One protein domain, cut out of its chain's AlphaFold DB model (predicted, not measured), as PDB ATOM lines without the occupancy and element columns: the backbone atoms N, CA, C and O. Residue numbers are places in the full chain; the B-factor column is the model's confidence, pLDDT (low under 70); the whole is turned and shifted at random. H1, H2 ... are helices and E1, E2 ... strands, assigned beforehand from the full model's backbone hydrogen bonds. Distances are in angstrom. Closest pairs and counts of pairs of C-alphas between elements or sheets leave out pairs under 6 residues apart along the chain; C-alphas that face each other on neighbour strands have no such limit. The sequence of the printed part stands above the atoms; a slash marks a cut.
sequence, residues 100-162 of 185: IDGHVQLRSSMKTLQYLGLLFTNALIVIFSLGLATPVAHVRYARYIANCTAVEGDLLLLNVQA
ATOM      1  N   ILE A 100     171.792 169.406  85.576       80.00
ATOM      2  CA  ILE A 100     172.523 170.530  85.006       80.00
ATOM      3  C   ILE A 100     172.024 170.676  83.576       80.00
ATOM      4  O   ILE A 100     172.150 169.745  82.778       80.00
ATOM      5  N   ASP A 101     171.398 171.817  83.296       71.81
ATOM      6  CA  ASP A 101     170.940 172.199  81.954       71.81
ATOM      7  C   ASP A 101     170.043 171.154  81.255       71.81
ATOM      8  O   ASP A 101     170.017 171.027  80.041       71.81
ATOM      9  N   GLY A 102     169.330 170.324  82.029       67.94
ATOM     10  CA  GLY A 102     168.437 169.276  81.514       67.94
ATOM     11  C   GLY A 102     169.122 168.043  80.899       67.94
ATOM     12  O   GLY A 102     168.485 166.988  80.845       67.94
ATOM     13  N   HIS A 103     170.398 168.139  80.518       68.69
ATOM     14  CA  HIS A 103     171.136 167.107  79.776       68.69
ATOM     15  C   HIS A 103     172.105 166.277  80.629       68.69
ATOM     16  O   HIS A 103     172.431 165.149  80.259       68.69
ATOM     17  N   VAL A 104     172.539 166.797  81.781       75.62
ATOM     18  CA  VAL A 104     173.514 166.133  82.656       75.62
ATOM     19  C   VAL A 104     172.916 165.940  84.052       75.62
ATOM     20  O   VAL A 104     172.394 166.879  84.651       75.62
ATOM     21  N   GLN A 105     172.962 164.722  84.590       79.19
ATOM     22  CA  GLN A 105     172.406 164.371  85.897       79.19
ATOM     23  C   GLN A 105     173.524 164.092  86.907       79.19
ATOM     24  O   GLN A 105     174.478 163.366  86.625       79.19
ATOM     25  N   LEU A 106     173.400 164.652  88.111       82.81
ATOM     26  CA  LEU A 106     174.283 164.297  89.216       82.81
ATOM     27  C   LEU A 106     173.815 162.993  89.858       82.81
ATOM     28  O   LEU A 106     172.619 162.742  90.014       82.81
ATOM     29  N   ARG A 107     174.772 162.169  90.282       83.94
ATOM     30  CA  ARG A 107     174.498 160.929  91.001       83.94
ATOM     31  C   ARG A 107     175.377 160.828  92.229       83.94
ATOM     32  O   ARG A 107     176.577 161.081  92.168       83.94
ATOM     33  N   SER A 108     174.792 160.418  93.351       85.88
ATOM     34  CA  SER A 108     175.568 160.028  94.525       85.88
ATOM     35  C   SER A 108     175.197 158.633  95.014       85.88
ATOM     36  O   SER A 108     174.024 158.259  95.087       85.88
ATOM     37  N   SER A 109     176.231 157.840  95.295       87.94
ATOM     38  CA  SER A 109     176.155 156.424  95.671       87.94
ATOM     39  C   SER A 109     176.780 156.162  97.046       87.94
ATOM     40  O   SER A 109     177.333 155.087  97.297       87.94
ATOM     41  N   MET A 110     176.699 157.138  97.960       90.00
ATOM     42  CA  MET A 110     177.230 156.975  99.315       90.00
ATOM     43  C   MET A 110     176.564 155.799 100.030       90.00
ATOM     44  O   MET A 110     175.352 155.590  99.921       90.00
ATOM     45  N   LYS A 111     177.355 155.067 100.818       90.00
ATOM     46  CA  LYS A 111     176.887 153.950 101.645       90.00
ATOM     47  C   LYS A 111     177.049 154.293 103.120       90.00
ATOM     48  O   LYS A 111     178.148 154.634 103.552       90.00
ATOM     49  N   THR A 112     175.988 154.117 103.907       88.69
ATOM     50  CA  THR A 112     175.968 154.460 105.340       88.69
ATOM     51  C   THR A 112     177.089 153.792 106.128       88.69
ATOM     52  O   THR A 112     177.786 154.473 106.867       88.69
ATOM     53  N   LEU A 113     177.323 152.489 105.934       88.81
ATOM     54  CA  LEU A 113     178.372 151.756 106.659       88.81
ATOM     55  C   LEU A 113     179.790 152.220 106.296       88.81
ATOM     56  O   LEU A 113     180.651 152.309 107.165       88.81
ATOM     57  N   GLN A 114     180.035 152.547 105.024       89.81
ATOM     58  CA  GLN A 114     181.336 153.064 104.592       89.81
ATOM     59  C   GLN A 114     181.584 154.467 105.151       89.81
ATOM     60  O   GLN A 114     182.684 154.758 105.612       89.81
ATOM     61  N   TYR A 115     180.550 155.310 105.161       91.94
ATOM     62  CA  TYR A 115     180.611 156.633 105.772       91.94
ATOM     63  C   TYR A 115     180.838 156.552 107.289       91.94
ATOM     64  O   TYR A 115     181.695 157.252 107.821       91.94
ATOM     65  N   LEU A 116     180.146 155.634 107.969       92.19
ATOM     66  CA  LEU A 116     180.314 155.370 109.397       92.19
ATOM     67  C   LEU A 116     181.754 154.951 109.732       92.19
ATOM     68  O   LEU A 116     182.380 155.523 110.621       92.19
ATOM     69  N   GLY A 117     182.305 153.988 108.986       91.69
ATOM     70  CA  GLY A 117     183.688 153.533 109.164       91.69
ATOM     71  C   GLY A 117     184.718 154.627 108.865       91.69
ATOM     72  O   GLY A 117     185.743 154.727 109.544       91.69
ATOM     73  N   LEU A 118     184.441 155.501 107.895       93.19
ATOM     74  CA  LEU A 118     185.277 156.667 107.628       93.19
ATOM     75  C   LEU A 118     185.297 157.628 108.821       93.19
ATOM     76  O   LEU A 118     186.380 158.017 109.248       93.19
ATOM     77  N   LEU A 119     184.131 157.968 109.382       92.00
ATOM     78  CA  LEU A 119     184.039 158.822 110.572       92.00
ATOM     79  C   LEU A 119     184.781 158.206 111.758       92.00
ATOM     80  O   LEU A 119     185.571 158.894 112.401       92.00
ATOM     81  N   PHE A 120     184.592 156.908 111.998       92.94
ATOM     82  CA  PHE A 120     185.265 156.193 113.080       92.94
ATOM     83  C   PHE A 120     186.792 156.216 112.926       92.94
ATOM     84  O   PHE A 120     187.508 156.597 113.849       92.94
ATOM     85  N   THR A 121     187.310 155.876 111.742       94.00
ATOM     86  CA  THR A 121     188.765 155.882 111.509       94.00
ATOM     87  C   THR A 121     189.356 157.291 111.502       94.00
ATOM     88  O   THR A 121     190.497 157.470 111.915       94.00
ATOM     89  N   ASN A 122     188.604 158.303 111.063       93.62
ATOM     90  CA  ASN A 122     189.026 159.698 111.161       93.62
ATOM     91  C   ASN A 122     189.094 160.165 112.619       93.62
ATOM     92  O   ASN A 122     190.094 160.765 113.002       93.62
ATOM     93  N   ALA A 123     188.085 159.850 113.436       91.44
ATOM     94  CA  ALA A 123     188.105 160.155 114.864       91.44
ATOM     95  C   ALA A 123     189.306 159.493 115.552       91.44
ATOM     96  O   ALA A 123     190.014 160.141 116.314       91.44
ATOM     97  N   LEU A 124     189.594 158.236 115.210       94.19
ATOM     98  CA  LEU A 124     190.735 157.493 115.734       94.19
ATOM     99  C   LEU A 124     192.077 158.163 115.390       94.19
ATOM    100  O   LEU A 124     192.913 158.349 116.271       94.19
ATOM    101  N   ILE A 125     192.260 158.597 114.139       93.88
ATOM    102  CA  ILE A 125     193.450 159.352 113.709       93.88
ATOM    103  C   ILE A 125     193.600 160.652 114.507       93.88
ATOM    104  O   ILE A 125     194.694 160.976 114.966       93.88
ATOM    105  N   VAL A 126     192.512 161.399 114.685       95.12
ATOM    106  CA  VAL A 126     192.526 162.671 115.418       95.12
ATOM    107  C   VAL A 126     192.857 162.441 116.894       95.12
ATOM    108  O   VAL A 126     193.726 163.122 117.423       95.12
ATOM    109  N   ILE A 127     192.249 161.444 117.539       94.94
ATOM    110  CA  ILE A 127     192.495 161.122 118.952       94.94
ATOM    111  C   ILE A 127     193.951 160.694 119.171       94.94
ATOM    112  O   ILE A 127     194.629 161.260 120.026       94.94
ATOM    113  N   PHE A 128     194.466 159.750 118.375       95.25
ATOM    114  CA  PHE A 128     195.844 159.266 118.534       95.25
ATOM    115  C   PHE A 128     196.907 160.299 118.151       95.25
ATOM    116  O   PHE A 128     198.038 160.208 118.615       95.25
ATOM    117  N   SER A 129     196.551 161.293 117.338       94.81
ATOM    118  CA  SER A 129     197.430 162.421 117.016       94.81
ATOM    119  C   SER A 129     197.259 163.619 117.954       94.81
ATOM    120  O   SER A 129     197.828 164.673 117.676       94.81
ATOM    121  N   LEU A 130     196.463 163.496 119.026       94.12
ATOM    122  CA  LEU A 130     196.118 164.601 119.933       94.12
ATOM    123  C   LEU A 130     195.569 165.836 119.187       94.12
ATOM    124  O   LEU A 130     195.819 166.977 119.562       94.12
ATOM    125  N   GLY A 131     194.837 165.608 118.096       91.25
ATOM    126  CA  GLY A 131     194.249 166.652 117.259       91.25
ATOM    127  C   GLY A 131     195.097 167.083 116.060       91.25
ATOM    128  O   GLY A 131     194.556 167.685 115.129       91.25
ATOM    129  N   LEU A 132     196.389 166.744 116.011       94.06
ATOM    130  CA  LEU A 132     197.306 167.233 114.969       94.06
ATOM    131  C   LEU A 132     196.957 166.732 113.562       94.06
ATOM    132  O   LEU A 132     197.189 167.434 112.582       94.06
ATOM    133  N   ALA A 133     196.361 165.546 113.440       94.94
ATOM    134  CA  ALA A 133     195.983 164.960 112.154       94.94
ATOM    135  C   ALA A 133     194.540 165.294 111.717       94.94
ATOM    136  O   ALA A 133     194.004 164.663 110.803       94.94
ATOM    137  N   THR A 134     193.918 166.321 112.302       92.25
ATOM    138  CA  THR A 134     192.665 166.919 111.799       92.25
ATOM    139  C   THR A 134     192.684 167.216 110.284       92.25
ATOM    140  O   THR A 134     191.751 166.785 109.598       92.25
ATOM    141  N   PRO A 135     193.726 167.843 109.685       92.25
ATOM    142  CA  PRO A 135     193.769 168.061 108.233       92.25
ATOM    143  C   PRO A 135     193.729 166.752 107.428       92.25
ATOM    144  O   PRO A 135     193.071 166.682 106.391       92.25
ATOM    145  N   VAL A 136     194.355 165.680 107.926       92.88
ATOM    146  CA  VAL A 136     194.334 164.359 107.272       92.88
ATOM    147  C   VAL A 136     192.915 163.790 107.250       92.88
ATOM    148  O   VAL A 136     192.466 163.278 106.220       92.88
ATOM    149  N   ALA A 137     192.179 163.920 108.356       92.88
ATOM    150  CA  ALA A 137     190.781 163.510 108.427       92.88
ATOM    151  C   ALA A 137     189.907 164.267 107.406       92.88
ATOM    152  O   ALA A 137     189.095 163.638 106.716       92.88
ATOM    153  N   HIS A 138     190.120 165.578 107.233       92.31
ATOM    154  CA  HIS A 138     189.413 166.382 106.227       92.31
ATOM    155  C   HIS A 138     189.716 165.941 104.791       92.31
ATOM    156  O   HIS A 138     188.790 165.797 103.992       92.31
ATOM    157  N   VAL A 139     190.979 165.653 104.464       94.81
ATOM    158  CA  VAL A 139     191.357 165.160 103.128       94.81
ATOM    159  C   VAL A 139     190.712 163.802 102.842       94.81
ATOM    160  O   VAL A 139     190.155 163.594 101.762       94.81
ATOM    161  N   ARG A 140     190.723 162.877 103.813       93.31
ATOM    162  CA  ARG A 140     190.058 161.568 103.670       93.31
ATOM    163  C   ARG A 140     188.552 161.718 103.471       93.31
ATOM    164  O   ARG A 140     187.980 161.022 102.631       93.31
ATOM    165  N   TYR A 141     187.929 162.639 104.203       91.50
ATOM    166  CA  TYR A 141     186.518 162.972 104.041       91.50
ATOM    167  C   TYR A 141     186.224 163.500 102.634       91.50
ATOM    168  O   TYR A 141     185.395 162.926 101.928       91.50
ATOM    169  N   ALA A 142     186.945 164.530 102.188       89.94
ATOM    170  CA  ALA A 142     186.760 165.132 100.869       89.94
ATOM    171  C   ALA A 142     186.950 164.108  99.739       89.94
ATOM    172  O   ALA A 142     186.123 164.026  98.829       89.94
ATOM    173  N   ARG A 143     187.978 163.254  99.838       90.88
ATOM    174  CA  ARG A 143     188.221 162.168  98.879       90.88
ATOM    175  C   ARG A 143     187.061 161.170  98.834       90.88
ATOM    176  O   ARG A 143     186.654 160.772  97.747       90.88
ATOM    177  N   TYR A 144     186.508 160.773  99.981       92.06
ATOM    178  CA  TYR A 144     185.346 159.877 100.009       92.06
ATOM    179  C   TYR A 144     184.119 160.504  99.337       92.06
ATOM    180  O   TYR A 144     183.466 159.872  98.509       92.06
ATOM    181  N   ILE A 145     183.832 161.766  99.655       88.62
ATOM    182  CA  ILE A 145     182.719 162.521  99.074       88.62
ATOM    183  C   ILE A 145     182.864 162.629  97.552       88.62
ATOM    184  O   ILE A 145     181.881 162.380  96.850       88.62
ATOM    185  N   ALA A 146     184.067 162.930  97.053       86.56
ATOM    186  CA  ALA A 146     184.369 162.989  95.625       86.56
ATOM    187  C   ALA A 146     184.158 161.629  94.940       86.56
ATOM    188  O   ALA A 146     183.428 161.552  93.961       86.56
ATOM    189  N   ASN A 147     184.686 160.544  95.514       87.50
ATOM    190  CA  ASN A 147     184.556 159.193  94.953       87.50
ATOM    191  C   ASN A 147     183.107 158.681  94.907       87.50
ATOM    192  O   ASN A 147     182.765 157.849  94.072       87.50
ATOM    193  N   CYS A 148     182.249 159.152  95.813       85.38
ATOM    194  CA  CYS A 148     180.828 158.801  95.830       85.38
ATOM    195  C   CYS A 148     179.955 159.748  94.994       85.38
ATOM    196  O   CYS A 148     178.727 159.648  95.080       85.38
ATOM    197  N   THR A 149     180.546 160.680  94.246       83.75
ATOM    198  CA  THR A 149     179.831 161.616  93.370       83.75
ATOM    199  C   THR A 149     180.212 161.330  91.931       83.75
ATOM    200  O   THR A 149     181.386 161.354  91.584       83.75
ATOM    201  N   ALA A 150     179.217 161.068  91.099       79.25
ATOM    202  CA  ALA A 150     179.388 160.861  89.673       79.25
ATOM    203  C   ALA A 150     178.496 161.834  88.901       79.25
ATOM    204  O   ALA A 150     177.475 162.311  89.407       79.25
ATOM    205  N   VAL A 151     178.901 162.122  87.670       77.19
ATOM    206  CA  VAL A 151     178.146 162.925  86.714       77.19
ATOM    207  C   VAL A 151     177.791 162.000  85.555       77.19
ATOM    208  O   VAL A 151     178.683 161.426  84.938       77.19
ATOM    209  N   GLU A 152     176.501 161.811  85.296       69.62
ATOM    210  CA  GLU A 152     175.993 160.978  84.203       69.62
ATOM    211  C   GLU A 152     175.370 161.893  83.137       69.62
ATOM    212  O   GLU A 152     174.409 162.611  83.414       69.62
ATOM    213  N   GLY A 153     175.927 161.907  81.922       65.12
ATOM    214  CA  GLY A 153     175.437 162.720  80.806       65.12
ATOM    215  C   GLY A 153     176.485 162.922  79.713       65.12
ATOM    216  O   GLY A 153     177.646 162.547  79.880       65.12
ATOM    217  N   ASP A 154     176.069 163.515  78.593       63.75
ATOM    218  CA  ASP A 154     176.982 163.869  77.507       63.75
ATOM    219  C   ASP A 154     177.767 165.136  77.876       63.75
ATOM    220  O   ASP A 154     177.283 166.264  77.768       63.75
ATOM    221  N   LEU A 155     178.989 164.929  78.364       59.66
ATOM    222  CA  LEU A 155     179.909 165.999  78.743       59.66
ATOM    223  C   LEU A 155     180.445 166.767  77.522       59.66
ATOM    224  O   LEU A 155     181.017 167.837  77.707       59.66
ATOM    225  N   LEU A 156     180.262 166.258  76.295       54.75
ATOM    226  CA  LEU A 156     180.724 166.912  75.064       54.75
ATOM    227  C   LEU A 156     179.814 168.075  74.644       54.75
ATOM    228  O   LEU A 156     180.277 169.002  73.985       54.75
ATOM    229  N   LEU A 157     178.542 168.063  75.062       51.88
ATOM    230  CA  LEU A 157     177.622 169.200  74.910       51.88
ATOM    231  C   LEU A 157     177.855 170.294  75.957       51.88
ATOM    232  O   LEU A 157     177.410 171.430  75.786       51.88
ATOM    233  N   LEU A 158     178.579 169.972  77.030       54.38
ATOM    234  CA  LEU A 158     179.041 170.943  78.006       54.38
ATOM    235  C   LEU A 158     180.256 171.654  77.399       54.38
ATOM    236  O   LEU A 158     181.399 171.302  77.679       54.38
ATOM    237  N   ASN A 159     180.017 172.630  76.520       49.22
ATOM    238  CA  ASN A 159     181.074 173.511  76.034       49.22
ATOM    239  C   ASN A 159     181.709 174.188  77.254       49.22
ATOM    240  O   ASN A 159     181.159 175.145  77.806       49.22
ATOM    241  N   VAL A 160     182.837 173.645  77.711       53.44
ATOM    242  CA  VAL A 160     183.661 174.226  78.761       53.44
ATOM    243  C   VAL A 160     184.262 175.486  78.158       53.44
ATOM    244  O   VAL A 160     185.379 175.495  77.648       53.44
ATOM    245  N   GLN A 161     183.501 176.576  78.199       50.19
ATOM    246  CA  GLN A 161     184.075 177.905  78.192       50.19
ATOM    247  C   GLN A 161     184.855 178.003  79.501       50.19
ATOM    248  O   GLN A 161     184.314 178.341  80.553       50.19
ATOM    249  N   ALA A 162     186.118 177.586  79.446       43.12
ATOM    250  CA  ALA A 162     187.080 177.855  80.490       43.12
ATOM    251  C   ALA A 162     187.026 179.363  80.742       43.12
ATOM    252  O   ALA A 162     187.367 180.157  79.866       43.12
TER     253      ALA A 162
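This is residues 100 to 162 of the 185 residues of an uncharacterized protein of Enterobacterales bacterium (UniProt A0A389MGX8). A long, flat shape is formed by a helical hairpin, H1 and H2, at one end and a ribbon of two antiparallel strands, E1 and E2, at the other. The printed part has 63 residues, in the order E1, H1, H2, E2; the class is mixed, helices and strands. It is extended, with a radius of gyration of the C-alphas of 16.6 A and spans of 49 by 28 by 12 A.

E1, residues 104 to 108, is the antiparallel neighbour of E2, residues 149 to 153, with N 105 and O 152 within hydrogen-bond range at 2.8 A. H1, residues 112 to 128, and H2, residues 134 to 147, touch as a hairpin, opposite ways at a shallow tilt of 17 degrees; their closest C-alphas, Asn 122 and Ala 137, are 5.0 A apart. In both helices every O i to N i+4 pair is within hydrogen-bond range. E1 and H2 are apart, as are H1 and E2.

E1 begins at C-alpha 104 (173.514, 166.133, 82.656). H1 measures 24.3 A, H2 20.2 A. E2 ends at C-alpha 153 (175.437, 162.720, 80.806).

The farthest C-alphas, Leu 130 and Leu 157, are 48.9 A apart. The printed part has no cut, and its three links are tight. pLDDT is under 70 at residues 102 to 103 and 152 to 162.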